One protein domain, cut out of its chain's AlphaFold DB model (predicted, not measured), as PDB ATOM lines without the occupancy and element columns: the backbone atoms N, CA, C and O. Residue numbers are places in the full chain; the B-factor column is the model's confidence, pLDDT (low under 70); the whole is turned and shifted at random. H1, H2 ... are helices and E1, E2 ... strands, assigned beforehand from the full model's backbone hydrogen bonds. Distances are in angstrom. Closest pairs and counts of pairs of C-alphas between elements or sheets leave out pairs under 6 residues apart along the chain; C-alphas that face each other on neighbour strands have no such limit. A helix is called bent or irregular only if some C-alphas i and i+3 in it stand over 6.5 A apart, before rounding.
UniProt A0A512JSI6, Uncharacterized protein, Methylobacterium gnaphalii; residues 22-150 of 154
ATOM      1  N   LEU A  22     111.775 170.044 105.030       82.44
ATOM      2  CA  LEU A  22     112.683 171.109 105.396       82.44
ATOM      3  C   LEU A  22     113.943 170.972 104.532       82.44
ATOM      4  O   LEU A  22     114.479 169.869 104.421       82.44
ATOM      5  N   PRO A  23     114.458 172.060 103.950       89.50
ATOM      6  CA  PRO A  23     115.718 172.044 103.221       89.50
ATOM      7  C   PRO A  23     116.855 171.448 104.052       89.50
ATOM      8  O   PRO A  23     116.977 171.726 105.248       89.50
ATOM      9  N   TYR A  24     117.720 170.666 103.406       93.00
ATOM     10  CA  TYR A  24     118.831 169.966 104.057       93.00
ATOM     11  C   TYR A  24     119.692 170.888 104.935       93.00
ATOM     12  O   TYR A  24     120.010 170.557 106.076       93.00
ATOM     13  N   HIS A  25     120.024 172.084 104.446       94.12
ATOM     14  CA  HIS A  25     120.849 173.036 105.197       94.12
ATOM     15  C   HIS A  25     120.143 173.611 106.428       94.12
ATOM     16  O   HIS A  25     120.799 173.868 107.435       94.12
ATOM     17  N   LEU A  26     118.811 173.730 106.406       92.56
ATOM     18  CA  LEU A  26     118.040 174.110 107.593       92.56
ATOM     19  C   LEU A  26     117.963 172.959 108.604       92.56
ATOM     20  O   LEU A  26     118.040 173.196 109.806       92.56
ATOM     21  N   GLN A  27     117.897 171.709 108.141       92.69
ATOM     22  CA  GLN A  27     118.042 170.554 109.032       92.69
ATOM     23  C   GLN A  27     119.443 170.519 109.672       92.69
ATOM     24  O   GLN A  27     119.554 170.284 110.873       92.69
ATOM     25  N   ARG A  28     120.508 170.815 108.906       94.19
ATOM     26  CA  ARG A  28     121.870 170.978 109.449       94.19
ATOM     27  C   ARG A  28     121.925 172.080 110.499       94.19
ATOM     28  O   ARG A  28     122.560 171.882 111.526       94.19
ATOM     29  N   TYR A  29     121.276 173.217 110.265       94.94
ATOM     30  CA  TYR A  29     121.209 174.298 111.246       94.94
ATOM     31  C   TYR A  29     120.575 173.828 112.559       94.94
ATOM     32  O   TYR A  29     121.205 173.947 113.609       94.94
ATOM     33  N   LEU A  30     119.389 173.215 112.501       93.06
ATOM     34  CA  LEU A  30     118.688 172.730 113.695       93.06
ATOM     35  C   LEU A  30     119.487 171.676 114.471       93.06
ATOM     36  O   LEU A  30     119.435 171.660 115.694       93.06
ATOM     37  N   LEU A  31     120.245 170.828 113.771       94.25
ATOM     38  CA  LEU A  31     121.089 169.796 114.379       94.25
ATOM     39  C   LEU A  31     122.304 170.358 115.144       94.25
ATOM     40  O   LEU A  31     122.914 169.631 115.923       94.25
ATOM     41  N   ASN A  32     122.705 171.599 114.865       96.25
ATOM     42  CA  ASN A  32     123.975 172.157 115.334       96.25
ATOM     43  C   ASN A  32     123.831 173.423 116.182       96.25
ATOM     44  O   ASN A  32     124.775 173.788 116.879       96.25
ATOM     45  N   ASN A  33     122.704 174.131 116.092       94.75
ATOM     46  CA  ASN A  33     122.560 175.448 116.709       94.75
ATOM     47  C   ASN A  33     122.575 175.404 118.246       94.75
ATOM     48  O   ASN A  33     123.029 176.351 118.874       94.75
ATOM     49  N   ASP A  34     122.123 174.306 118.845       93.81
ATOM     50  CA  ASP A  34     122.171 174.059 120.292       93.81
ATOM     51  C   ASP A  34     123.605 173.910 120.834       93.81
ATOM     52  O   ASP A  34     123.841 174.104 122.024       93.81
ATOM     53  N   GLN A  35     124.569 173.589 119.967       95.62
ATOM     54  CA  GLN A  35     125.984 173.453 120.318       95.62
ATOM     55  C   GLN A  35     126.749 174.786 120.272       95.62
ATOM     56  O   GLN A  35     127.936 174.812 120.600       95.62
ATOM     57  N   VAL A  36     126.113 175.880 119.834       97.06
ATOM     58  CA  VAL A  36     126.724 177.214 119.777       97.06
ATOM     59  C   VAL A  36     126.525 177.909 121.132       97.06
ATOM     60  O   VAL A  36     125.384 178.193 121.496       97.06
ATOM     61  N   PRO A  37     127.596 178.188 121.901       97.25
ATOM     62  CA  PRO A  37     127.464 178.831 123.204       97.25
ATOM     63  C   PRO A  37     126.992 180.286 123.101       97.25
ATOM     64  O   PRO A  37     127.234 180.963 122.102       97.25
ATOM     65  N   VAL A  38     126.390 180.787 124.184       96.81
ATOM     66  CA  VAL A  38     126.072 182.216 124.347       96.81
ATOM     67  C   VAL A  38     127.343 183.058 124.181       96.81
ATOM     68  O   VAL A  38     128.411 182.664 124.647       96.81
ATOM     69  N   GLY A  39     127.228 184.209 123.513       97.81
ATOM     70  CA  GLY A  39     128.360 185.082 123.179       97.81
ATOM     71  C   GLY A  39     129.061 184.731 121.862       97.81
ATOM     72  O   GLY A  39     130.020 185.404 121.482       97.81
ATOM     73  N   TYR A  40     128.600 183.693 121.155       98.56
ATOM     74  CA  TYR A  40     129.167 183.252 119.883       98.56
ATOM     75  C   TYR A  40     128.097 183.064 118.807       98.56
ATOM     76  O   TYR A  40     126.930 182.795 119.086       98.56
ATOM     77  N   PHE A  41     128.520 183.131 117.547       98.25
ATOM     78  CA  PHE A  41     127.729 182.724 116.393       98.25
ATOM     79  C   PHE A  41     128.467 181.679 115.551       98.25
ATOM     80  O   PHE A  41     129.687 181.491 115.643       98.25
ATOM     81  N   SER A  42     127.707 181.000 114.692       98.00
ATOM     82  CA  SER A  42     128.248 180.110 113.666       98.00
ATOM     83  C   SER A  42     127.895 180.616 112.271       98.00
ATOM     84  O   SER A  42     126.805 181.133 112.031       98.00
ATOM     85  N   VAL A  43     128.803 180.406 111.317       97.94
ATOM     86  CA  VAL A  43     128.568 180.765 109.908       97.94
ATOM     87  C   VAL A  43     127.365 180.013 109.324       97.94
ATOM     88  O   VAL A  43     126.640 180.573 108.507       97.94
ATOM     89  N   LEU A  44     127.112 178.772 109.763       97.62
ATOM     90  CA  LEU A  44     125.934 178.010 109.338       97.62
ATOM     91  C   LEU A  44     124.632 178.708 109.754       97.62
ATOM     92  O   LEU A  44     123.728 178.823 108.928       97.62
ATOM     93  N   ALA A  45     124.532 179.181 110.999       96.69
ATOM     94  CA  ALA A  45     123.347 179.894 111.478       96.69
ATOM     95  C   ALA A  45     123.098 181.171 110.665       96.69
ATOM     96  O   ALA A  45     122.004 181.382 110.142       96.69
ATOM     97  N   GLU A  46     124.143 181.969 110.469       97.50
ATOM     98  CA  GLU A  46     124.026 183.239 109.758       97.50
ATOM     99  C   GLU A  46     123.705 183.055 108.271       97.50
ATOM    100  O   GLU A  46     122.797 183.703 107.752       97.50
ATOM    101  N   LEU A  47     124.354 182.119 107.570       96.50
ATOM    102  CA  LEU A  47     124.006 181.845 106.171       96.50
ATOM    103  C   LEU A  47     122.652 181.166 106.008       96.50
ATOM    104  O   LEU A  47     122.025 181.337 104.962       96.50
ATOM    105  N   SER A  48     122.170 180.434 107.014       95.44
ATOM    106  CA  SER A  48     120.811 179.890 106.974       95.44
ATOM    107  C   SER A  48     119.783 181.010 106.821       95.44
ATOM    108  O   SER A  48     118.856 180.887 106.024       95.44
ATOM    109  N   ILE A  49     120.000 182.135 107.508       93.50
ATOM    110  CA  ILE A  49     119.122 183.311 107.477       93.50
ATOM    111  C   ILE A  49     119.422 184.211 106.271       93.50
ATOM    112  O   ILE A  49     118.502 184.700 105.622       93.50
ATOM    113  N   MET A  50     120.699 184.447 105.963       93.12
ATOM    114  CA  MET A  50     121.110 185.448 104.972       93.12
ATOM    115  C   MET A  50     121.168 184.933 103.531       93.12
ATOM    116  O   MET A  50     121.172 185.740 102.604       93.12
ATOM    117  N   LEU A  51     121.241 183.614 103.332       93.00
ATOM    118  CA  LEU A  51     121.438 183.008 102.015       93.00
ATOM    119  C   LEU A  51     120.448 181.871 101.751       93.00
ATOM    120  O   LEU A  51     119.683 181.943 100.795       93.00
ATOM    121  N   ILE A  52     120.431 180.841 102.600       93.94
ATOM    122  CA  ILE A  52     119.660 179.613 102.351       93.94
ATOM    123  C   ILE A  52     118.154 179.882 102.362       93.94
ATOM    124  O   ILE A  52     117.473 179.547 101.397       93.94
ATOM    125  N   ALA A  53     117.618 180.493 103.422       91.94
ATOM    126  CA  ALA A  53     116.185 180.767 103.514       91.94
ATOM    127  C   ALA A  53     115.690 181.745 102.425       91.94
ATOM    128  O   ALA A  53     114.645 181.477 101.827       91.94
ATOM    129  N   PRO A  54     116.416 182.832 102.091       91.88
ATOM    130  CA  PRO A  54     116.076 183.673 100.948       91.88
ATOM    131  C   PRO A  54     116.049 182.928  99.611       91.88
ATOM    132  O   PRO A  54     115.121 183.146  98.836       91.88
ATOM    133  N   LEU A  55     117.018 182.045  99.349       92.19
ATOM    134  CA  LEU A  55     117.046 181.227  98.136       92.19
ATOM    135  C   LEU A  55     115.866 180.252  98.077       92.19
ATOM    136  O   LEU A  55     115.179 180.203  97.058       92.19
ATOM    137  N   GLU A  56     115.564 179.565  99.182       92.00
ATOM    138  CA  GLU A  56     114.411 178.660  99.261       92.00
ATOM    139  C   GLU A  56     113.107 179.421  98.984       92.00
ATOM    140  O   GLU A  56     112.278 178.970  98.197       92.00
ATOM    141  N   ARG A  57     112.946 180.620  99.563       89.69
ATOM    142  CA  ARG A  57     111.786 181.492  99.317       89.69
ATOM    143  C   ARG A  57     111.663 181.900  97.847       89.69
ATOM    144  O   ARG A  57     110.549 182.066  97.363       89.69
ATOM    145  N   LEU A  58     112.785 182.078  97.151       89.69
ATOM    146  CA  LEU A  58     112.823 182.388  95.720       89.69
ATOM    147  C   LEU A  58     112.601 181.149  94.829       89.69
ATOM    148  O   LEU A  58     112.575 181.280  93.610       89.69
ATOM    149  N   GLY A  59     112.408 179.965  95.419       89.00
ATOM    150  CA  GLY A  59     112.172 178.711  94.705       89.00
ATOM    151  C   GLY A  59     113.444 177.926  94.384       89.00
ATOM    152  O   GLY A  59     113.373 176.937  93.659       89.00
ATOM    153  N   TYR A  60     114.596 178.332  94.924       92.44
ATOM    154  CA  TYR A  60     115.860 177.628  94.748       92.44
ATOM    155  C   TYR A  60     116.275 176.890  96.017       92.44
ATOM    156  O   TYR A  60     116.722 177.486  97.000       92.44
ATOM    157  N   ARG A  61     116.181 175.562  95.968       92.75
ATOM    158  CA  ARG A  61     116.630 174.691  97.050       92.75
ATOM    159  C   ARG A  61     118.107 174.366  96.882       92.75
ATOM    160  O   ARG A  61     118.478 173.645  95.963       92.75
ATOM    161  N   VAL A  62     118.935 174.859  97.801       93.94
ATOM    162  CA  VAL A  62     120.383 174.600  97.778       93.94
ATOM    163  C   VAL A  62     120.652 173.095  97.976       93.94
ATOM    164  O   VAL A  62     120.252 172.553  99.016       93.94
ATOM    165  N   PRO A  63     121.338 172.422  97.032       93.88
ATOM    166  CA  PRO A  63     121.628 170.992  97.124       93.88
ATOM    167  C   PRO A  63     122.481 170.612  98.351       93.88
ATOM    168  O   PRO A  63     123.307 171.421  98.794       93.88
ATOM    169  N   PRO A  64     122.330 169.398  98.918       92.38
ATOM    170  CA  PRO A  64     123.080 168.960 100.100       92.38
ATOM    171  C   PRO A  64     124.609 168.998  99.970       92.38
ATOM    172  O   PRO A  64     125.316 169.281 100.940       92.38
ATOM    173  N   GLU A  65     125.126 168.734  98.774       92.25
ATOM    174  CA  GLU A  65     126.546 168.745  98.421       92.25
ATOM    175  C   GLU A  65     127.145 170.158  98.364       92.25
ATOM    176  O   GLU A  65     128.366 170.328  98.441       92.25
ATOM    177  N   MET A  66     126.301 171.187  98.261       94.19
ATOM    178  CA  MET A  66     126.718 172.582  98.273       94.19
ATOM    179  C   MET A  66     126.715 173.104  99.703       94.19
ATOM    180  O   MET A  66     125.673 173.448 100.240       94.19
ATOM    181  N   VAL A  67     127.895 173.185 100.314       93.31
ATOM    182  CA  VAL A  67     128.110 173.645 101.697       93.31
ATOM    183  C   VAL A  67     128.712 175.062 101.732       93.31
ATOM    184  O   VAL A  67     129.906 175.226 102.012       93.31
ATOM    185  N   PRO A  68     127.931 176.116 101.404       93.44
ATOM    186  CA  PRO A  68     128.448 177.481 101.302       93.44
ATOM    187  C   PRO A  68     128.973 178.013 102.641       93.44
ATOM    188  O   PRO A  68     129.818 178.906 102.644       93.44
ATOM    189  N   ASP A  69     128.538 177.446 103.771       94.56
ATOM    190  CA  ASP A  69     129.011 177.789 105.114       94.56
ATOM    191  C   ASP A  69     130.516 177.564 105.290       94.56
ATOM    192  O   ASP A  69     131.206 178.417 105.848       94.56
ATOM    193  N   ILE A  70     131.060 176.481 104.731       93.75
ATOM    194  CA  ILE A  70     132.493 176.175 104.837       93.75
ATOM    195  C   ILE A  70     133.321 177.198 104.057       93.75
ATOM    196  O   ILE A  70     134.265 177.778 104.597       93.75
ATOM    197  N   SER A  71     132.961 177.451 102.794       93.31
ATOM    198  CA  SER A  71     133.659 178.436 101.959       93.31
ATOM    199  C   SER A  71     133.569 179.839 102.559       93.31
ATOM    200  O   SER A  71     134.562 180.563 102.595       93.31
ATOM    201  N   SER A  72     132.408 180.195 103.104       95.81
ATOM    202  CA  SER A  72     132.187 181.493 103.741       95.81
ATOM    203  C   SER A  72     133.023 181.681 105.000       95.81
ATOM    204  O   SER A  72     133.648 182.724 105.167       95.81
ATOM    205  N   GLY A  73     133.117 180.653 105.849       96.50
ATOM    206  CA  GLY A  73     133.984 180.687 107.025       96.50
ATOM    207  C   GLY A  73     135.461 180.848 106.662       96.50
ATOM    208  O   GLY A  73     136.179 181.590 107.330       96.50
ATOM    209  N   GLN A  74     135.923 180.218 105.575       96.06
ATOM    210  CA  GLN A  74     137.300 180.369 105.087       96.06
ATOM    211  C   GLN A  74     137.591 181.783 104.570       96.06
ATOM    212  O   GLN A  74     138.636 182.350 104.901       96.06
ATOM    213  N   ILE A  75     136.675 182.354 103.781       96.19
ATOM    214  CA  ILE A  75     136.792 183.726 103.268       96.19
ATOM    215  C   ILE A  75     136.791 184.715 104.436       96.19
ATOM    216  O   ILE A  75     137.684 185.553 104.518       96.19
ATOM    217  N   TYR A  76     135.880 184.555 105.396       97.56
ATOM    218  CA  TYR A  76     135.821 185.451 106.545       97.56
ATOM    219  C   TYR A  76     137.052 185.340 107.450       97.56
ATOM    220  O   TYR A  76     137.608 186.345 107.876       97.56
ATOM    221  N   CYS A  77     137.583 184.131 107.666       97.75
ATOM    222  CA  CYS A  77     138.852 183.984 108.384       97.75
ATOM    223  C   CYS A  77     140.030 184.634 107.646       97.75
ATOM    224  O   CYS A  77     141.040 184.965 108.264       97.75
ATOM    225  N   LYS A  78     139.979 184.757 106.316       96.81
ATOM    226  CA  LYS A  78     140.987 185.520 105.572       96.81
ATOM    227  C   LYS A  78     140.849 187.016 105.854       96.81
ATOM    228  O   LYS A  78     141.877 187.650 106.063       96.81
ATOM    229  N   GLU A  79     139.624 187.526 105.911       95.50
ATOM    230  CA  GLU A  79     139.338 188.928 106.230       95.50
ATOM    231  C   GLU A  79     139.804 189.298 107.644       95.50
ATOM    232  O   GLU A  79     140.611 190.205 107.807       95.50
ATOM    233  N   LEU A  80     139.421 188.513 108.654       97.12
ATOM    234  CA  LEU A  80     139.837 188.734 110.045       97.12
ATOM    235  C   LEU A  80     141.367 188.731 110.205       97.12
ATOM    236  O   LEU A  80     141.940 189.543 110.925       97.12
ATOM    237  N   ARG A  81     142.069 187.845 109.490       97.88
ATOM    238  CA  ARG A  81     143.541 187.844 109.507       97.88
ATOM    239  C   ARG A  81     144.137 189.099 108.876       97.88
ATOM    240  O   ARG A  81     145.204 189.523 109.308       97.88
ATOM    241  N   ALA A  82     143.477 189.690 107.880       96.25
ATOM    242  CA  ALA A  82     143.921 190.947 107.280       96.25
ATOM    243  C   ALA A  82     143.798 192.130 108.257       96.25
ATOM    244  O   ALA A  82     144.555 193.089 108.137       96.25
ATOM    245  N   THR A  83     142.920 192.034 109.261       94.62
ATOM    246  CA  THR A  83     142.776 193.022 110.343       94.62
ATOM    247  C   THR A  83     143.587 192.673 111.598       94.62
ATOM    248  O   THR A  83     143.399 193.295 112.639       94.62
ATOM    249  N   GLY A  84     144.478 191.676 111.532       96.25
ATOM    250  CA  GLY A  84     145.356 191.284 112.642       96.25
ATOM    251  C   GLY A  84     144.756 190.292 113.645       96.25
ATOM    252  O   GLY A  84     145.401 189.987 114.645       96.25
ATOM    253  N   ILE A  85     143.560 189.750 113.396       96.75
ATOM    254  CA  ILE A  85     142.919 188.777 114.292       96.75
ATOM    255  C   ILE A  85     143.487 187.372 114.044       96.75
ATOM    256  O   ILE A  85     143.463 186.855 112.917       96.75
ATOM    257  N   ASP A  86     143.941 186.701 115.108       97.12
ATOM    258  CA  ASP A  86     144.377 185.305 115.026       97.12
ATOM    259  C   ASP A  86     143.190 184.337 114.988       97.12
ATOM    260  O   ASP A  86     142.684 183.835 115.990       97.12
ATOM    261  N   THR A  87     142.780 183.996 113.771       96.75
ATOM    262  CA  THR A  87     141.698 183.030 113.551       96.75
ATOM    263  C   THR A  87     142.024 181.595 113.981       96.75
ATOM    264  O   THR A  87     141.105 180.773 114.030       96.75
ATOM    265  N   LYS A  88     143.285 181.241 114.279       96.62
ATOM    266  CA  LYS A  88     143.631 179.917 114.828       96.62
ATOM    267  C   LYS A  88     143.242 179.790 116.298       96.62
ATOM    268  O   LYS A  88     142.895 178.687 116.707       96.62
ATOM    269  N   ALA A  89     143.238 180.899 117.034       97.00
ATOM    270  CA  ALA A  89     142.829 180.956 118.434       97.00
ATOM    271  C   ALA A  89     141.303 180.896 118.631       97.00
ATOM    272  O   ALA A  89     140.838 180.709 119.753       97.00
ATOM    273  N   LEU A  90     140.511 181.031 117.556       97.75
ATOM    274  CA  LEU A  90     139.054 180.923 117.639       97.75
ATOM    275  C   LEU A  90     138.637 179.535 118.157       97.75
ATOM    276  O   LEU A  90     139.088 178.525 117.596       97.75
ATOM    277  N   PRO A  91     137.740 179.466 119.159       97.81
ATOM    278  CA  PRO A  91     137.244 178.198 119.665       97.81
ATOM    279  C   PRO A  91     136.481 177.436 118.579       97.81
ATOM    280  O   PRO A  91     136.052 177.988 117.561       97.81
ATOM    281  N   THR A  92     136.316 176.133 118.790       97.94
ATOM    282  CA  THR A  92     135.580 175.270 117.862       97.94
ATOM    283  C   THR A  92     134.535 174.442 118.588       97.94
ATOM    284  O   THR A  92     134.659 174.176 119.781       97.94
ATOM    285  N   TYR A  93     133.516 174.021 117.848       96.88
ATOM    286  CA  TYR A  93     132.500 173.077 118.296       96.88
ATOM    287  C   TYR A  93     132.356 171.936 117.286       96.88
ATOM    288  O   TYR A  93     132.779 172.040 116.129       96.88
ATOM    289  N   TRP A  94     131.767 170.823 117.725       96.88
ATOM    290  CA  TRP A  94     131.544 169.667 116.864       96.88
ATOM    291  C   TRP A  94     130.307 169.855 115.998       96.88
ATOM    292  O   TRP A  94     129.185 169.668 116.458       96.88
ATOM    293  N   HIS A  95     130.536 170.126 114.719       95.25
ATOM    294  CA  HIS A  95     129.488 170.194 113.721       95.25
ATOM    295  C   HIS A  95     129.131 168.790 113.224       95.25
ATOM    296  O   HIS A  95     130.004 168.046 112.774       95.25
ATOM    297  N   ARG A  96     127.851 168.430 113.281       94.81
ATOM    298  CA  ARG A  96     127.285 167.135 112.887       94.81
ATOM    299  C   ARG A  96     126.602 167.211 111.523       94.81
ATOM    300  O   ARG A  96     125.864 168.155 111.238       94.81
ATOM    301  N   TYR A  97     126.824 166.189 110.708       92.81
ATOM    302  CA  TYR A  97     126.109 165.939 109.460       92.81
ATOM    303  C   TYR A  97     125.071 164.833 109.657       92.81
ATOM    304  O   TYR A  97     125.179 164.021 110.575       92.81
ATOM    305  N   GLN A  98     124.076 164.786 108.772       87.31
ATOM    306  CA  GLN A  98     123.022 163.766 108.816       87.31
ATOM    307  C   GLN A  98     123.545 162.348 108.569       87.31
ATOM    308  O   GLN A  98     122.981 161.388 109.076       87.31
ATOM    309  N   ASP A  99     124.653 162.229 107.836       89.06
ATOM    310  CA  ASP A  99     125.355 160.968 107.584       89.06
ATOM    311  C   ASP A  99     126.242 160.509 108.761       89.06
ATOM    312  O   ASP A  99     126.990 159.541 108.640       89.06
ATOM    313  N   GLY A 100     126.188 161.205 109.901       90.00
ATOM    314  CA  GLY A 100     126.947 160.879 111.106       90.00
ATOM    315  C   GLY A 100     128.360 161.468 111.155       90.00
ATOM    316  O   GLY A 100     129.004 161.388 112.206       90.00
ATOM    317  N   ARG A 101     128.853 162.111 110.084       93.75
ATOM    318  CA  ARG A 101     130.158 162.792 110.123       93.75
ATOM    319  C   ARG A 101     130.162 163.917 111.156       93.75
ATOM    320  O   ARG A 101     129.174 164.628 111.349       93.75
ATOM    321  N   ARG A 102     131.322 164.108 111.790       95.94
ATOM    322  CA  ARG A 102     131.590 165.194 112.740       95.94
ATOM    323  C   ARG A 102     132.838 165.955 112.318       95.94
ATOM    324  O   ARG A 102     133.876 165.338 112.099       95.94
ATOM    325  N   VAL A 103     132.747 167.277 112.228       94.94
ATOM    326  CA  VAL A 103     133.878 168.148 111.872       94.94
ATOM    327  C   VAL A 103     134.003 169.300 112.870       94.94
ATOM    328  O   VAL A 103     132.978 169.799 113.337       94.94
ATOM    329  N   PRO A 104     135.222 169.742 113.217       96.75
ATOM    330  CA  PRO A 104     135.390 170.932 114.038       96.75
ATOM    331  C   PRO A 104     135.037 172.178 113.215       96.75
ATOM    332  O   PRO A 104     135.632 172.431 112.165       96.75
ATOM    333  N   ALA A 105     134.072 172.962 113.687       96.94
ATOM    334  CA  ALA A 105     133.679 174.236 113.089       96.94
ATOM    335  C   ALA A 105     134.016 175.392 114.033       96.94
ATOM    336  O   ALA A 105     133.943 175.240 115.250       96.94
ATOM    337  N   LYS A 106     134.391 176.548 113.478       97.94
ATOM    338  CA  LYS A 106     134.752 177.731 114.269       97.94
ATOM    339  C   LYS A 106     133.527 178.364 114.925       97.94
ATOM    340  O   LYS A 106     132.479 178.493 114.289       97.94
ATOM    341  N   LEU A 107     133.706 178.775 116.175       98.12
ATOM    342  CA  LEU A 107     132.838 179.684 116.910       98.12
ATOM    343  C   LEU A 107     133.422 181.090 116.796       98.12
ATOM    344  O   LEU A 107     134.608 181.298 117.056       98.12
ATOM    345  N   TYR A 108     132.589 182.046 116.407       98.25
ATOM    346  CA  TYR A 108     132.985 183.440 116.258       98.25
ATOM    347  C   TYR A 108     132.346 184.253 117.381       98.25
ATOM    348  O   TYR A 108     131.130 184.156 117.535       98.25
ATOM    349  N   PRO A 109     133.116 185.018 118.169       98.06
ATOM    350  CA  PRO A 109     132.557 185.951 119.143       98.06
ATOM    351  C   PRO A 109     131.520 186.887 118.507       98.06
ATOM    352  O   PRO A 109     131.692 187.338 117.373       98.06
ATOM    353  N   GLU A 110     130.444 187.190 119.230       97.56
ATOM    354  CA  GLU A 110     129.348 188.033 118.729       97.56
ATOM    355  C   GLU A 110     129.775 189.469 118.385       97.56
ATOM    356  O   GLU A 110     129.134 190.111 117.556       97.56
ATOM    357  N   GLU A 111     130.905 189.942 118.920       96.94
ATOM    358  CA  GLU A 111     131.519 191.223 118.536       96.94
ATOM    359  C   GLU A 111     131.817 191.304 117.025       96.94
ATOM    360  O   GLU A 111     131.767 192.381 116.431       96.94
ATOM    361  N   TYR A 112     132.047 190.159 116.369       97.62
ATOM    362  CA  TYR A 112     132.273 190.075 114.926       97.62
ATOM    363  C   TYR A 112     130.982 189.930 114.115       97.62
ATOM    364  O   TYR A 112     131.022 189.969 112.887       97.62
ATOM    365  N   LEU A 113     129.817 189.773 114.745       97.56
ATOM    366  CA  LEU A 113     128.573 189.451 114.042       97.56
ATOM    367  C   LEU A 113     128.147 190.555 113.066       97.56
ATOM    368  O   LEU A 113     127.774 190.278 111.923       97.56
ATOM    369  N   ALA A 114     128.205 191.815 113.499       97.25
ATOM    370  CA  ALA A 114     127.838 192.950 112.653       97.25
ATOM    371  C   ALA A 114     128.761 193.060 111.430       97.25
ATOM    372  O   ALA A 114     128.295 193.306 110.313       97.25
ATOM    373  N   ASP A 115     130.058 192.833 111.644       97.06
ATOM    374  CA  ASP A 115     131.060 192.815 110.588       97.06
ATOM    375  C   ASP A 115     130.863 191.641 109.626       97.06
ATOM    376  O   ASP A 115     130.791 191.853 108.417       97.06
ATOM    377  N   PHE A 116     130.634 190.435 110.144       97.81
ATOM    378  CA  PHE A 116     130.333 189.266 109.330       97.81
ATOM    379  C   PHE A 116     129.115 189.501 108.433       97.81
ATOM    380  O   PHE A 116     129.178 189.285 107.225       97.81
ATOM    381  N   ARG A 117     128.008 190.012 108.984       96.38
ATOM    382  CA  ARG A 117     126.792 190.303 108.206       96.38
ATOM    383  C   ARG A 117     127.037 191.345 107.116       96.38
ATOM    384  O   ARG A 117     126.502 191.215 106.014       96.38
ATOM    385  N   ARG A 118     127.832 192.379 107.399       94.88
ATOM    386  CA  ARG A 118     128.261 193.355 106.388       94.88
ATOM    387  C   ARG A 118     129.091 192.674 105.301       94.88
ATOM    388  O   ARG A 118     128.750 192.787 104.126       94.88
ATOM    389  N   HIS A 119     130.087 191.885 105.694       95.12
ATOM    390  CA  HIS A 119     130.928 191.113 104.787       95.12
ATOM    391  C   HIS A 119     130.102 190.185 103.887       95.12
ATOM    392  O   HIS A 119     130.364 190.102 102.688       95.12
ATOM    393  N   VAL A 120     129.055 189.533 104.410       93.88
ATOM    394  CA  VAL A 120     128.173 188.690 103.590       93.88
ATOM    395  C   VAL A 120     127.490 189.495 102.479       93.88
ATOM    396  O   VAL A 120     127.485 189.061 101.326       93.88
ATOM    397  N   ARG A 121     126.941 190.670 102.804       91.38
ATOM    398  CA  ARG A 121     126.199 191.507 101.846       91.38
ATOM    399  C   ARG A 121     127.095 192.191 100.821       91.38
ATOM    400  O   ARG A 121     126.721 192.270  99.657       91.38
ATOM    401  N   GLU A 122     128.240 192.702 101.252       91.00
ATOM    402  CA  GLU A 122     129.082 193.583 100.434       91.00
ATOM    403  C   GLU A 122     130.174 192.822  99.686       91.00
ATOM    404  O   GLU A 122     130.596 193.234  98.607       91.00
ATOM    405  N   VAL A 123     130.616 191.686 100.231       91.50
ATOM    406  CA  VAL A 123     131.751 190.933  99.696       91.50
ATOM    407  C   VAL A 123     131.326 189.531  99.287       91.50
ATOM    408  O   VAL A 123     131.480 189.154  98.128       91.50
ATOM    409  N   LEU A 124     130.771 188.745 100.204       92.75
ATOM    410  CA  LEU A 124     130.547 187.322  99.974       92.75
ATOM    411  C   LEU A 124     129.555 187.054  98.845       92.75
ATOM    412  O   LEU A 124     129.890 186.343  97.900       92.75
ATOM    413  N   ILE A 125     128.351 187.622  98.925       90.19
ATOM    414  CA  ILE A 125     127.317 187.410  97.910       90.19
ATOM    415  C   ILE A 125     127.738 188.026  96.565       90.19
ATOM    416  O   ILE A 125     127.753 187.291  95.574       90.19
ATOM    417  N   PRO A 126     128.151 189.308  96.490       88.19
ATOM    418  CA  PRO A 126     128.462 189.930  95.205       88.19
ATOM    419  C   PRO A 126     129.681 189.317  94.508       88.19
ATOM    420  O   PRO A 126     129.669 189.144  93.291       88.19
ATOM    421  N   LYS A 127     130.734 188.973  95.263       88.31
ATOM    422  CA  LYS A 127     132.020 188.543  94.694       88.31
ATOM    423  C   LYS A 127     132.181 187.030  94.631       88.31
ATOM    424  O   LYS A 127     132.720 186.521  93.656       88.31
ATOM    425  N   TYR A 128     131.761 186.308  95.667       88.94
ATOM    426  CA  TYR A 128     132.088 184.889  95.814       88.94
ATOM    427  C   TYR A 128     130.909 183.965  95.516       88.94
ATOM    428  O   TYR A 128     131.117 182.912  94.913       88.94
ATOM    429  N   ALA A 129     129.680 184.341  95.882       86.50
ATOM    430  CA  ALA A 129     128.518 183.491  95.638       86.50
ATOM    431  C   ALA A 129     128.269 183.311  94.136       86.50
ATOM    432  O   ALA A 129     128.056 182.185  93.698       86.50
ATOM    433  N   MET A 130     128.398 184.375  93.336       85.50
ATOM    434  CA  MET A 130     128.272 184.298  91.873       85.50
ATOM    435  C   MET A 130     129.180 183.218  91.268       85.50
ATOM    436  O   MET A 130     128.716 182.354  90.526       85.50
ATOM    437  N   ASP A 131     130.467 183.225  91.615       89.50
ATOM    438  CA  ASP A 131     131.433 182.249  91.106       89.50
ATOM    439  C   ASP A 131     131.209 180.846  91.677       89.50
ATOM    440  O   ASP A 131     131.377 179.854  90.962       89.50
ATOM    441  N   TYR A 132     130.828 180.756  92.953       91.06
ATOM    442  CA  TYR A 132     130.525 179.496  93.623       91.06
ATOM    443  C   TYR A 132     129.348 178.782  92.954       91.06
ATOM    444  O   TYR A 132     129.484 177.632  92.539       91.06
ATOM    445  N   PHE A 133     128.225 179.484  92.787       91.06
ATOM    446  CA  PHE A 133     127.031 178.948  92.146       91.06
ATOM    447  C   PHE A 133     127.268 178.678  90.663       91.06
ATOM    448  O   PHE A 133     126.968 177.583  90.212       91.06
ATOM    449  N   ARG A 134     127.942 179.564  89.915       90.88
ATOM    450  CA  ARG A 134     128.255 179.308  88.495       90.88
ATOM    451  C   ARG A 134     128.984 177.976  88.272       90.88
ATOM    452  O   ARG A 134     128.736 177.315  87.271       90.88
ATOM    453  N   LYS A 135     129.880 177.592  89.187       91.56
ATOM    454  CA  LYS A 135     130.667 176.349  89.097       91.56
ATOM    455  C   LYS A 135     129.939 175.107  89.615       91.56
ATOM    456  O   LYS A 135     130.332 174.004  89.252       91.56
ATOM    457  N   ARG A 136     128.972 175.269  90.520       92.38
ATOM    458  CA  ARG A 136     128.338 174.163  91.260       92.38
ATOM    459  C   ARG A 136     126.910 173.896  90.806       92.38
ATOM    460  O   ARG A 136     126.544 172.741  90.655       92.38
ATOM    461  N   ASP A 137     126.149 174.958  90.580       92.81
ATOM    462  CA  ASP A 137     124.787 174.925  90.072       92.81
ATOM    463  C   ASP A 137     124.409 176.303  89.500       92.81
ATOM    464  O   ASP A 137     124.063 177.250  90.218       92.81
ATOM    465  N   ALA A 138     124.498 176.421  88.176       91.88
ATOM    466  CA  ALA A 138     124.236 177.673  87.480       91.88
ATOM    467  C   ALA A 138     122.759 178.103  87.545       91.88
ATOM    468  O   ALA A 138     122.477 179.285  87.340       91.88
ATOM    469  N   ALA A 139     121.820 177.201  87.872       90.19
ATOM    470  CA  ALA A 139     120.404 177.551  87.993       90.19
ATOM    471  C   ALA A 139     120.158 178.555  89.127       90.19
ATOM    472  O   ALA A 139     119.235 179.366  89.038       90.19
ATOM    473  N   ALA A 140     121.024 178.566  90.147       88.81
ATOM    474  CA  ALA A 140     120.960 179.504  91.261       88.81
ATOM    475  C   ALA A 140     121.196 180.968  90.842       88.81
ATOM    476  O   ALA A 140     120.747 181.894  91.522       88.81
ATOM    477  N   LEU A 141     121.910 181.199  89.731       87.56
ATOM    478  CA  LEU A 141     122.387 182.530  89.336       87.56
ATOM    479  C   LEU A 141     121.251 183.526  89.090       87.56
ATOM    480  O   LEU A 141     121.424 184.710  89.362       87.56
ATOM    481  N   GLN A 142     120.089 183.057  88.627       90.06
ATOM    482  CA  GLN A 142     118.921 183.912  88.389       90.06
ATOM    483  C   GLN A 142     118.334 184.506  89.682       90.06
ATOM    484  O   GLN A 142     117.670 185.538  89.637       90.06
ATOM    485  N   TYR A 143     118.597 183.888  90.838       88.31
ATOM    486  CA  TYR A 143     118.034 184.294  92.129       88.31
ATOM    487  C   TYR A 143     118.963 185.225  92.919       88.31
ATOM    488  O   TYR A 143     118.498 185.991  93.764       88.31
ATOM    489  N   LEU A 144     120.270 185.202  92.631       82.50
ATOM    490  CA  LEU A 144     121.273 186.004  93.340       82.50
ATOM    491  C   LEU A 144     121.037 187.526  93.251       82.50
ATOM    492  O   LEU A 144     121.193 188.183  94.283       82.50
ATOM    493  N   PRO A 145     120.598 188.114  92.116       83.50
ATOM    494  CA  PRO A 145     120.271 189.540  92.061       83.50
ATOM    495  C   PRO A 145     119.207 189.962  93.085       83.50
ATOM    496  O   PRO A 145     119.325 191.029  93.688       83.50
ATOM    497  N   GLY A 146     118.216 189.101  93.350       79.38
ATOM    498  CA  GLY A 146     117.167 189.348  94.345       79.38
ATOM    499  C   GLY A 146     117.668 189.364  95.794       79.38
ATOM    500  O   GLY A 146     117.007 189.934  96.659       79.38
ATOM    501  N   LEU A 147     118.841 188.781  96.064       78.88
ATOM    502  CA  LEU A 147     119.490 188.833  97.379       78.88
ATOM    503  C   LEU A 147     120.271 190.133  97.590       78.88
ATOM    504  O   LEU A 147     120.365 190.621  98.713       78.88
ATOM    505  N   ILE A 148     120.833 190.688  96.513       75.12
ATOM    506  CA  ILE A 148     121.671 191.894  96.548       75.12
ATOM    507  C   ILE A 148     120.799 193.155  96.568       75.12
ATOM    508  O   ILE A 148     121.080 194.100  97.300       75.12
ATOM    509  N   ALA A 149     119.719 193.166  95.786       71.25
ATOM    510  CA  ALA A 149     118.867 194.334  95.575       71.25
ATOM    511  C   ALA A 149     117.805 194.561  96.671       71.25
ATOM    512  O   ALA A 149     116.812 195.230  96.402       71.25
ATOM    513  N   GLY A 150     117.974 193.981  97.866       66.38
ATOM    514  CA  GLY A 150     116.971 193.978  98.937       66.38
ATOM    515  C   GLY A 150     116.357 195.356  99.260       66.38
ATOM    516  O   GLY A 150     116.900 196.395  98.876       66.38
TER     517      GLY A 150
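This is residues 22 to 150 of the 154 residues of an uncharacterized protein of Methylobacterium gnaphalii (UniProt A0A512JSI6). A body of helices has a small two-stranded hairpin, E1 and E2, near one end and the short helices H5 and H6 at the other. H2 runs through the middle, with H1 folded back along one side of it and the long, kinked H4 on the other, while H3 meets H2 near the first residues of both, making a corner there, and crosses H4 at a steep tilt. The 129 printed residues hold six named helices and two named strands, in the order H1 H2 H3 E1 E2 H4 H5 H6; the class is mostly helix and the sheet E1 - E2 is antiparallel. The whole is compact, with a radius of gyration of the C-alphas of 14.3 A and spans of 38 by 35 by 23 A.

Strands E1, residues 92 to 96, and E2, residues 102 to 106, measure 12.6 A and 13.0 A. H1, residues 24 to 35, measures 18.1 A from C-alpha 24 at (118.831, 169.966, 104.057). H2, residues 43 to 57, measures 19.9 A, and H3, residues 68 to 82, 21.4 A. H4, residues 110 to 136, measures 30.8 A, with a kink of 59 degrees near residue 125. H5 is residues 138 to 142; H6, residues 144 to 148, ends with C-alpha 148 at (121.671, 191.894, 96.548). H1 and H4 are irregular, with C-alphas 31 and 34 7.4 A apart and 111 and 114 7.2 A apart; H2 and H5 only just are, at 6.9 A for 50 and 53 and 6.54 A for 139 and 142.

In the hairpin E1 and E2, at 142 degrees, N 95 and O 103 are within hydrogen-bond range at 2.8 A. The closest C-alphas of H1 and E1 are Asn 32 and His 95, 6.1 A. H1 and H2, a helical hairpin, touch at Tyr 29 and Ala 45, their closest C-alphas, 6.0 A, at a shallow tilt of 29 degrees, opposite ways. H2, with residues 43 to 47 alone, touches H3 at a steep tilt of 47 degrees; the closest C-alphas are Leu 44 and Asp 69, 5.2 A. H3 and H4 touch, with residues 72 to 76 and 116 to 124 alone, at a steep tilt of 56 degrees; the closest C-alphas are Ser 72 and Leu 124, 7.1 A. H2 and H4 are close but not clearly touching, the closest C-alphas being 7.7 A apart. H4 touches H5, closest C-alphas Phe 133 and Ala 140, 6.2 A, with its residues 130 to 134 alone, and H6, closest C-alphas Arg 121 and Ile 148, 7.0 A, with its residues 121 to 130 alone. Every O i to N i+4 pair is within hydrogen-bond range in H3 and H6; H1 has 6 of 8, H2 8 of 11, H4 16 of 23 and H5 0 of 1, with 1 of 2 O i to N i+3 pairs.

The farthest C-alphas, Gly 59 and Gly 84, are 39.8 A apart. The printed part has no cut and no long link. Mean pLDDT of the printed part is 93.1; residue 150 is under 70.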